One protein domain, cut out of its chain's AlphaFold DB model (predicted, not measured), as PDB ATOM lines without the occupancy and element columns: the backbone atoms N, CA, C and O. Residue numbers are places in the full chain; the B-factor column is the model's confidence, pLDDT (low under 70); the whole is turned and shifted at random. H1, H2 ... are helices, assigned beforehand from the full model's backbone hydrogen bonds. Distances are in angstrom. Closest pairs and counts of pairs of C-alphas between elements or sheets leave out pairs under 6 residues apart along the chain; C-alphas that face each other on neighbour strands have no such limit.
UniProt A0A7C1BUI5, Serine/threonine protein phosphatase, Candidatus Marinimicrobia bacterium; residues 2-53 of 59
ATOM      1  N   GLU A   2     181.761 185.091 251.031       81.69
ATOM      2  CA  GLU A   2     182.061 184.656 252.394       81.69
ATOM      3  C   GLU A   2     181.649 183.188 252.528       81.69
ATOM      4  O   GLU A   2     180.579 182.805 252.060       81.69
ATOM      5  N   LEU A   3     182.489 182.358 253.142       88.94
ATOM      6  CA  LEU A   3     182.132 180.980 253.481       88.94
ATOM      7  C   LEU A   3     181.419 180.955 254.836       88.94
ATOM      8  O   LEU A   3     181.697 181.791 255.697       88.94
ATOM      9  N   PHE A   4     180.562 179.953 255.066       92.56
ATOM     10  CA  PHE A   4     179.935 179.756 256.380       92.56
ATOM     11  C   PHE A   4     181.005 179.708 257.487       92.56
ATOM     12  O   PHE A   4     180.979 180.508 258.425       92.56
ATOM     13  N   GLY A   5     182.011 178.850 257.283       93.56
ATOM     14  CA  GLY A   5     183.264 178.838 258.034       93.56
ATOM     15  C   GLY A   5     183.159 178.333 259.477       93.56
ATOM     16  O   GLY A   5     182.082 178.128 260.039       93.56
ATOM     17  N   THR A   6     184.322 178.144 260.102       95.19
ATOM     18  CA  THR A   6     184.447 177.545 261.441       95.19
ATOM     19  C   THR A   6     183.817 178.396 262.540       95.19
ATOM     20  O   THR A   6     183.251 177.848 263.480       95.19
ATOM     21  N   LYS A   7     183.876 179.728 262.427       95.88
ATOM     22  CA  LYS A   7     183.348 180.636 263.455       95.88
ATOM     23  C   LYS A   7     181.834 180.472 263.634       95.88
ATOM     24  O   LYS A   7     181.378 180.229 264.747       95.88
ATOM     25  N   ARG A   8     181.063 180.525 262.539       96.19
ATOM     26  CA  ARG A   8     179.607 180.308 262.584       96.19
ATOM     27  C   ARG A   8     179.282 178.901 263.075       96.19
ATOM     28  O   ARG A   8     178.407 178.739 263.917       96.19
ATOM     29  N   LEU A   9     180.032 177.889 262.626       97.12
ATOM     30  CA  LEU A   9     179.855 176.519 263.109       97.12
ATOM     31  C   LEU A   9     180.047 176.416 264.632       97.12
ATOM     32  O   LEU A   9     179.210 175.827 265.306       97.12
ATOM     33  N   GLN A  10     181.097 177.022 265.191       97.25
ATOM     34  CA  GLN A  10     181.346 177.037 266.639       97.25
ATOM     35  C   GLN A  10     180.217 177.719 267.419       97.25
ATOM     36  O   GLN A  10     179.775 177.196 268.444       97.25
ATOM     37  N   GLU A  11     179.717 178.854 266.931       97.56
ATOM     38  CA  GLU A  11     178.586 179.561 267.544       97.56
ATOM     39  C   GLU A  11     177.330 178.676 267.565       97.56
ATOM     40  O   GLU A  11     176.651 178.577 268.587       97.56
ATOM     41  N   VAL A  12     177.052 177.971 266.465       97.06
ATOM     42  CA  VAL A  12     175.917 177.045 266.359       97.06
ATOM     43  C   VAL A  12     176.071 175.835 267.281       97.06
ATOM     44  O   VAL A  12     175.127 175.480 267.988       97.06
ATOM     45  N   LEU A  13     177.256 175.224 267.335       96.75
ATOM     46  CA  LEU A  13     177.535 174.101 268.234       96.75
ATOM     47  C   LEU A  13     177.414 174.511 269.708       96.75
ATOM     48  O   LEU A  13     176.883 173.749 270.512       96.75
ATOM     49  N   THR A  14     177.824 175.736 270.049       96.94
ATOM     50  CA  THR A  14     177.672 176.290 271.402       96.94
ATOM     51  C   THR A  14     176.196 176.458 271.769       96.94
ATOM     52  O   THR A  14     175.781 176.042 272.850       96.94
ATOM     53  N   LYS A  15     175.369 176.990 270.855       96.12
ATOM     54  CA  LYS A  15     173.908 177.089 271.045       96.12
ATOM     55  C   LYS A  15     173.255 175.713 271.239       96.12
ATOM     56  O   LYS A  15     172.319 175.585 272.022       96.12
ATOM     57  N   GLY A  16     173.746 174.696 270.532       95.44
ATOM     58  CA  GLY A  16     173.233 173.325 270.564       95.44
ATOM     59  C   GLY A  16     173.839 172.417 271.639       95.44
ATOM     60  O   GLY A  16     173.542 171.226 271.630       95.44
ATOM     61  N   ALA A  17     174.669 172.919 272.559       94.06
ATOM     62  CA  ALA A  17     175.476 172.079 273.458       94.06
ATOM     63  C   ALA A  17     174.666 171.031 274.253       94.06
ATOM     64  O   ALA A  17     175.111 169.901 274.456       94.06
ATOM     65  N   ASN A  18     173.445 171.382 274.663       94.56
ATOM     66  CA  ASN A  18     172.580 170.496 275.444       94.56
ATOM     67  C   ASN A  18     171.610 169.665 274.595       94.56
ATOM     68  O   ASN A  18     170.906 168.810 275.131       94.56
ATOM     69  N   PHE A  19     171.588 169.865 273.280       96.50
ATOM     70  CA  PHE A  19     170.633 169.217 272.388       96.50
ATOM     71  C   PHE A  19     170.995 167.749 272.138       96.50
ATOM     72  O   PHE A  19     172.089 167.280 272.476       96.50
ATOM     73  N   SER A  20     170.052 166.986 271.581       96.94
ATOM     74  CA  SER A  20     170.352 165.644 271.080       96.94
ATOM     75  C   SER A  20     171.243 165.732 269.828       96.94
ATOM     76  O   SER A  20     171.201 166.744 269.127       96.94
ATOM     77  N   PRO A  21     172.022 164.689 269.480       97.44
ATOM     78  CA  PRO A  21     172.813 164.686 268.245       97.44
ATOM     79  C   PRO A  21     172.003 165.027 266.988       97.44
ATOM     80  O   PRO A  21     172.455 165.797 266.144       97.44
ATOM     81  N   ARG A  22     170.775 164.502 266.891       97.69
ATOM     82  CA  ARG A  22     169.859 164.776 265.776       97.69
ATOM     83  C   ARG A  22     169.477 166.253 265.707       97.69
ATOM     84  O   ARG A  22     169.479 166.835 264.626       97.69
ATOM     85  N   ASP A  23     169.172 166.856 266.849       98.00
ATOM     86  CA  ASP A  23     168.801 168.269 266.917       98.00
ATOM     87  C   ASP A  23     169.986 169.182 266.589       98.00
ATOM     88  O   ASP A  23     169.798 170.213 265.949       98.00
ATOM     89  N   VAL A  24     171.214 168.784 266.945       98.06
ATOM     90  CA  VAL A  24     172.431 169.491 266.518       98.06
ATOM     91  C   VAL A  24     172.601 169.414 264.998       98.06
ATOM     92  O   VAL A  24     172.859 170.448 264.383       98.06
ATOM     93  N   CYS A  25     172.392 168.251 264.366       98.06
ATOM     94  CA  CYS A  25     172.413 168.150 262.898       98.06
ATOM     95  C   CYS A  25     171.400 169.108 262.252       98.06
ATOM     96  O   CYS A  25     171.751 169.866 261.348       98.06
ATOM     97  N   ASN A  26     170.158 169.110 262.747       97.94
ATOM     98  CA  ASN A  26     169.097 169.979 262.239       97.94
ATOM     99  C   ASN A  26     169.426 171.465 262.431       97.94
ATOM    100  O   ASN A  26     169.166 172.276 261.542       97.94
ATOM    101  N   LEU A  27     170.008 171.825 263.577       98.12
ATOM    102  CA  LEU A  27     170.402 173.194 263.883       98.12
ATOM    103  C   LEU A  27     171.514 173.681 262.942       98.12
ATOM    104  O   LEU A  27     171.391 174.766 262.378       98.12
ATOM    105  N   VAL A  28     172.560 172.875 262.727       97.62
ATOM    106  CA  VAL A  28     173.653 173.207 261.794       97.62
ATOM    107  C   VAL A  28     173.124 173.353 260.368       97.62
ATOM    108  O   VAL A  28     173.413 174.351 259.712       97.62
ATOM    109  N   LEU A  29     172.289 172.416 259.908       96.44
ATOM    110  CA  LEU A  29     171.698 172.481 258.571       96.44
ATOM    111  C   LEU A  29     170.822 173.732 258.391       96.44
ATOM    112  O   LEU A  29     170.904 174.407 257.367       96.44
ATOM    113  N   LYS A  30     170.015 174.084 259.401       96.94
ATOM    114  CA  LYS A  30     169.184 175.295 259.379       96.94
ATOM    115  C   LYS A  30     170.027 176.565 259.251       96.94
ATOM    116  O   LYS A  30     169.649 177.469 258.507       96.94
ATOM    117  N   GLU A  31     171.140 176.647 259.969       97.19
ATOM    118  CA  GLU A  31     172.021 177.821 259.965       97.19
ATOM    119  C   GLU A  31     172.794 177.946 258.645       97.19
ATOM    120  O   GLU A  31     172.896 179.047 258.109       97.19
ATOM    121  N   ILE A  32     173.225 176.828 258.047       95.44
ATOM    122  CA  ILE A  32     173.787 176.815 256.686       95.44
ATOM    123  C   ILE A  32     172.746 177.296 255.668       95.44
ATOM    124  O   ILE A  32     173.033 178.189 254.872       95.44
ATOM    125  N   ASN A  33     171.519 176.768 255.722       94.56
ATOM    126  CA  ASN A  33     170.445 177.178 254.814       94.56
ATOM    127  C   ASN A  33     170.109 178.669 254.973       94.56
ATOM    128  O   ASN A  33     169.961 179.380 253.980       94.56
ATOM    129  N   THR A  34     170.063 179.163 256.212       95.50
ATOM    130  CA  THR A  34     169.816 180.583 256.513       95.50
ATOM    131  C   THR A  34     170.940 181.472 255.981       95.50
ATOM    132  O   THR A  34     170.664 182.503 255.374       95.50
ATOM    133  N   PHE A  35     172.197 181.059 256.161       94.88
ATOM    134  CA  PHE A  35     173.363 181.767 255.635       94.88
ATOM    135  C   PHE A  35     173.386 181.794 254.104       94.88
ATOM    136  O   PHE A  35     173.672 182.833 253.519       94.88
ATOM    137  N   SER A  36     173.054 180.672 253.459       93.94
ATOM    138  CA  SER A  36     173.063 180.565 251.996       93.94
ATOM    139  C   SER A  36     172.044 181.488 251.325       93.94
ATOM    140  O   SER A  36     172.245 181.868 250.177       93.94
ATOM    141  N   GLN A  37     170.950 181.843 252.009       92.50
ATOM    142  CA  GLN A  37     169.851 182.652 251.464       92.50
ATOM    143  C   GLN A  37     169.332 182.150 250.100       92.50
ATOM    144  O   GLN A  37     168.909 182.937 249.258       92.50
ATOM    145  N   GLY A  38     169.374 180.832 249.867       89.62
ATOM    146  CA  GLY A  38     168.962 180.230 248.593       89.62
ATOM    147  C   GLY A  38     170.005 180.319 247.474       89.62
ATOM    148  O   GLY A  38     169.714 179.918 246.348       89.62
ATOM    149  N   THR A  39     171.216 180.804 247.767       90.81
ATOM    150  CA  THR A  39     172.374 180.676 246.872       90.81
ATOM    151  C   THR A  39     172.608 179.192 246.576       90.81
ATOM    152  O   THR A  39     172.516 178.380 247.504       90.81
ATOM    153  N   PRO A  40     172.911 178.812 245.318       91.62
ATOM    154  CA  PRO A  40     173.173 177.426 244.967       91.62
ATOM    155  C   PRO A  40     174.231 176.796 245.871       91.62
ATOM    156  O   PRO A  40     175.262 177.400 246.170       91.62
ATOM    157  N   GLN A  41     173.956 175.571 246.303       89.31
ATOM    158  CA  GLN A  41     174.905 174.781 247.066       89.31
ATOM    159  C   GLN A  41     176.149 174.514 246.210       89.31
ATOM    160  O   GLN A  41     176.038 174.103 245.057       89.31
ATOM    161  N   ALA A  42     177.327 174.776 246.780       88.62
ATOM    162  CA  ALA A  42     178.595 174.634 246.069       88.62
ATOM    163  C   ALA A  42     179.075 173.174 245.979       88.62
ATOM    164  O   ALA A  42     179.706 172.813 244.992       88.62
ATOM    165  N   ASP A  43     178.792 172.363 247.005       90.81
ATOM    166  CA  ASP A  43     179.224 170.963 247.137       90.81
ATOM    167  C   ASP A  43     178.308 170.203 248.116       90.81
ATOM    168  O   ASP A  43     177.586 170.833 248.896       90.81
ATOM    169  N   ASP A  44     178.338 168.871 248.112       93.50
ATOM    170  CA  ASP A  44     177.526 168.019 248.986       93.50
ATOM    171  C   ASP A  44     177.820 168.257 250.479       93.50
ATOM    172  O   ASP A  44     178.962 168.404 250.916       93.50
ATOM    173  N   ILE A  45     176.772 168.262 251.310       94.12
ATOM    174  CA  ILE A  45     176.889 168.456 252.763       94.12
ATOM    175  C   ILE A  45     176.592 167.138 253.474       94.12
ATOM    176  O   ILE A  45     175.491 166.602 253.378       94.12
ATOM    177  N   THR A  46     177.552 166.656 254.266       95.81
ATOM    178  CA  THR A  46     177.380 165.508 255.170       95.81
ATOM    179  C   THR A  46     177.668 165.932 256.610       95.81
ATOM    180  O   THR A  46     178.694 166.552 256.880       95.81
ATOM    181  N   ILE A  47     176.774 165.598 257.549       96.62
ATOM    182  CA  ILE A  47     176.889 165.969 258.971       96.62
ATOM    183  C   ILE A  47     176.724 164.719 259.839       96.62
ATOM    184  O   ILE A  47     175.733 164.000 259.720       96.62
ATOM    185  N   MET A  48     177.665 164.493 260.755       97.06
ATOM    186  CA  MET A  48     177.591 163.454 261.784       97.06
ATOM    187  C   MET A  48     177.909 164.071 263.145       97.06
ATOM    188  O   MET A  48     178.923 164.749 263.299       97.06
ATOM    189  N   VAL A  49     177.051 163.828 264.137       96.94
ATOM    190  CA  VAL A  49     177.218 164.344 265.501       96.94
ATOM    191  C   VAL A  49     177.333 163.182 266.476       96.94
ATOM    192  O   VAL A  49     176.511 162.266 266.469       96.94
ATOM    193  N   LEU A  50     178.335 163.252 267.349       95.00
ATOM    194  CA  LEU A  50     178.547 162.322 268.451       95.00
ATOM    195  C   LEU A  50     178.365 163.077 269.767       95.00
ATOM    196  O   LEU A  50     178.924 164.158 269.945       95.00
ATOM    197  N   LYS A  51     177.596 162.505 270.696       92.88
ATOM    198  CA  LYS A  51     177.433 163.038 272.052       92.88
ATOM    199  C   LYS A  51     177.828 161.969 273.054       92.88
ATOM    200  O   LYS A  51     177.187 160.925 273.138       92.88
ATOM    201  N   PHE A  52     178.880 162.244 273.809       91.75
ATOM    202  CA  PHE A  52     179.263 161.413 274.936       91.75
ATOM    203  C   PHE A  52     178.347 161.723 276.124       91.75
ATOM    204  O   PHE A  52     178.221 162.878 276.523       91.75
ATOM    205  N   VAL A  53     177.691 160.698 276.670       86.69
ATOM    206  CA  VAL A  53     176.723 160.832 277.776       86.69
ATOM    207  C   VAL A  53     177.290 160.406 279.135       86.69
ATOM    208  O   VAL A  53     176.562 160.394 280.121       86.69
TER     209      VAL A  53
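What this domain is: This is residues 2 to 53 of the 59 residues of the protein "Serine/threonine protein phosphatase" of Candidatus Marinimicrobia bacterium (UniProt A0A7C1BUI5). A long helix, H2, is crossed slantwise by a shorter helix, H1, and a long tail with no named element, residues 37 to 53, turns at its start and folds back along another side of H2. The printed part has 52 residues, with two named helices in the order H1, H2 and no named strand; the class is all helix. It is only just compact, close to loose, with a radius of gyration of the C-alphas of 11.5 A, and elongated, spanning 37 by 19 by 14 A.

Where its parts are: H2, residues 21 to 36, is 22.7 A long, from C-alpha 21 at (172.813, 164.686, 268.245) to C-alpha 36 at (173.063, 180.565, 251.996). H1, residues 5 to 15, is 16.1 A long and begins at C-alpha 5 at (183.264, 178.838, 258.034).

How they stand to each other: H2 touches H1 with residues 24 to 31 alone; the closest C-alphas, of Val 28 and Val 12, are 6.4 A apart. The helices run opposite ways at a steep tilt of 46 degrees. In H1 and H2 every O i to N i+4 pair is within hydrogen-bond range.

The domain as a whole: The C-alphas farthest apart, of Thr 39 and Val 53, are 37.0 A apart. The printed part has no cut, the link from H1 to H2 is tight, and no printed residue is under 70 in pLDDT.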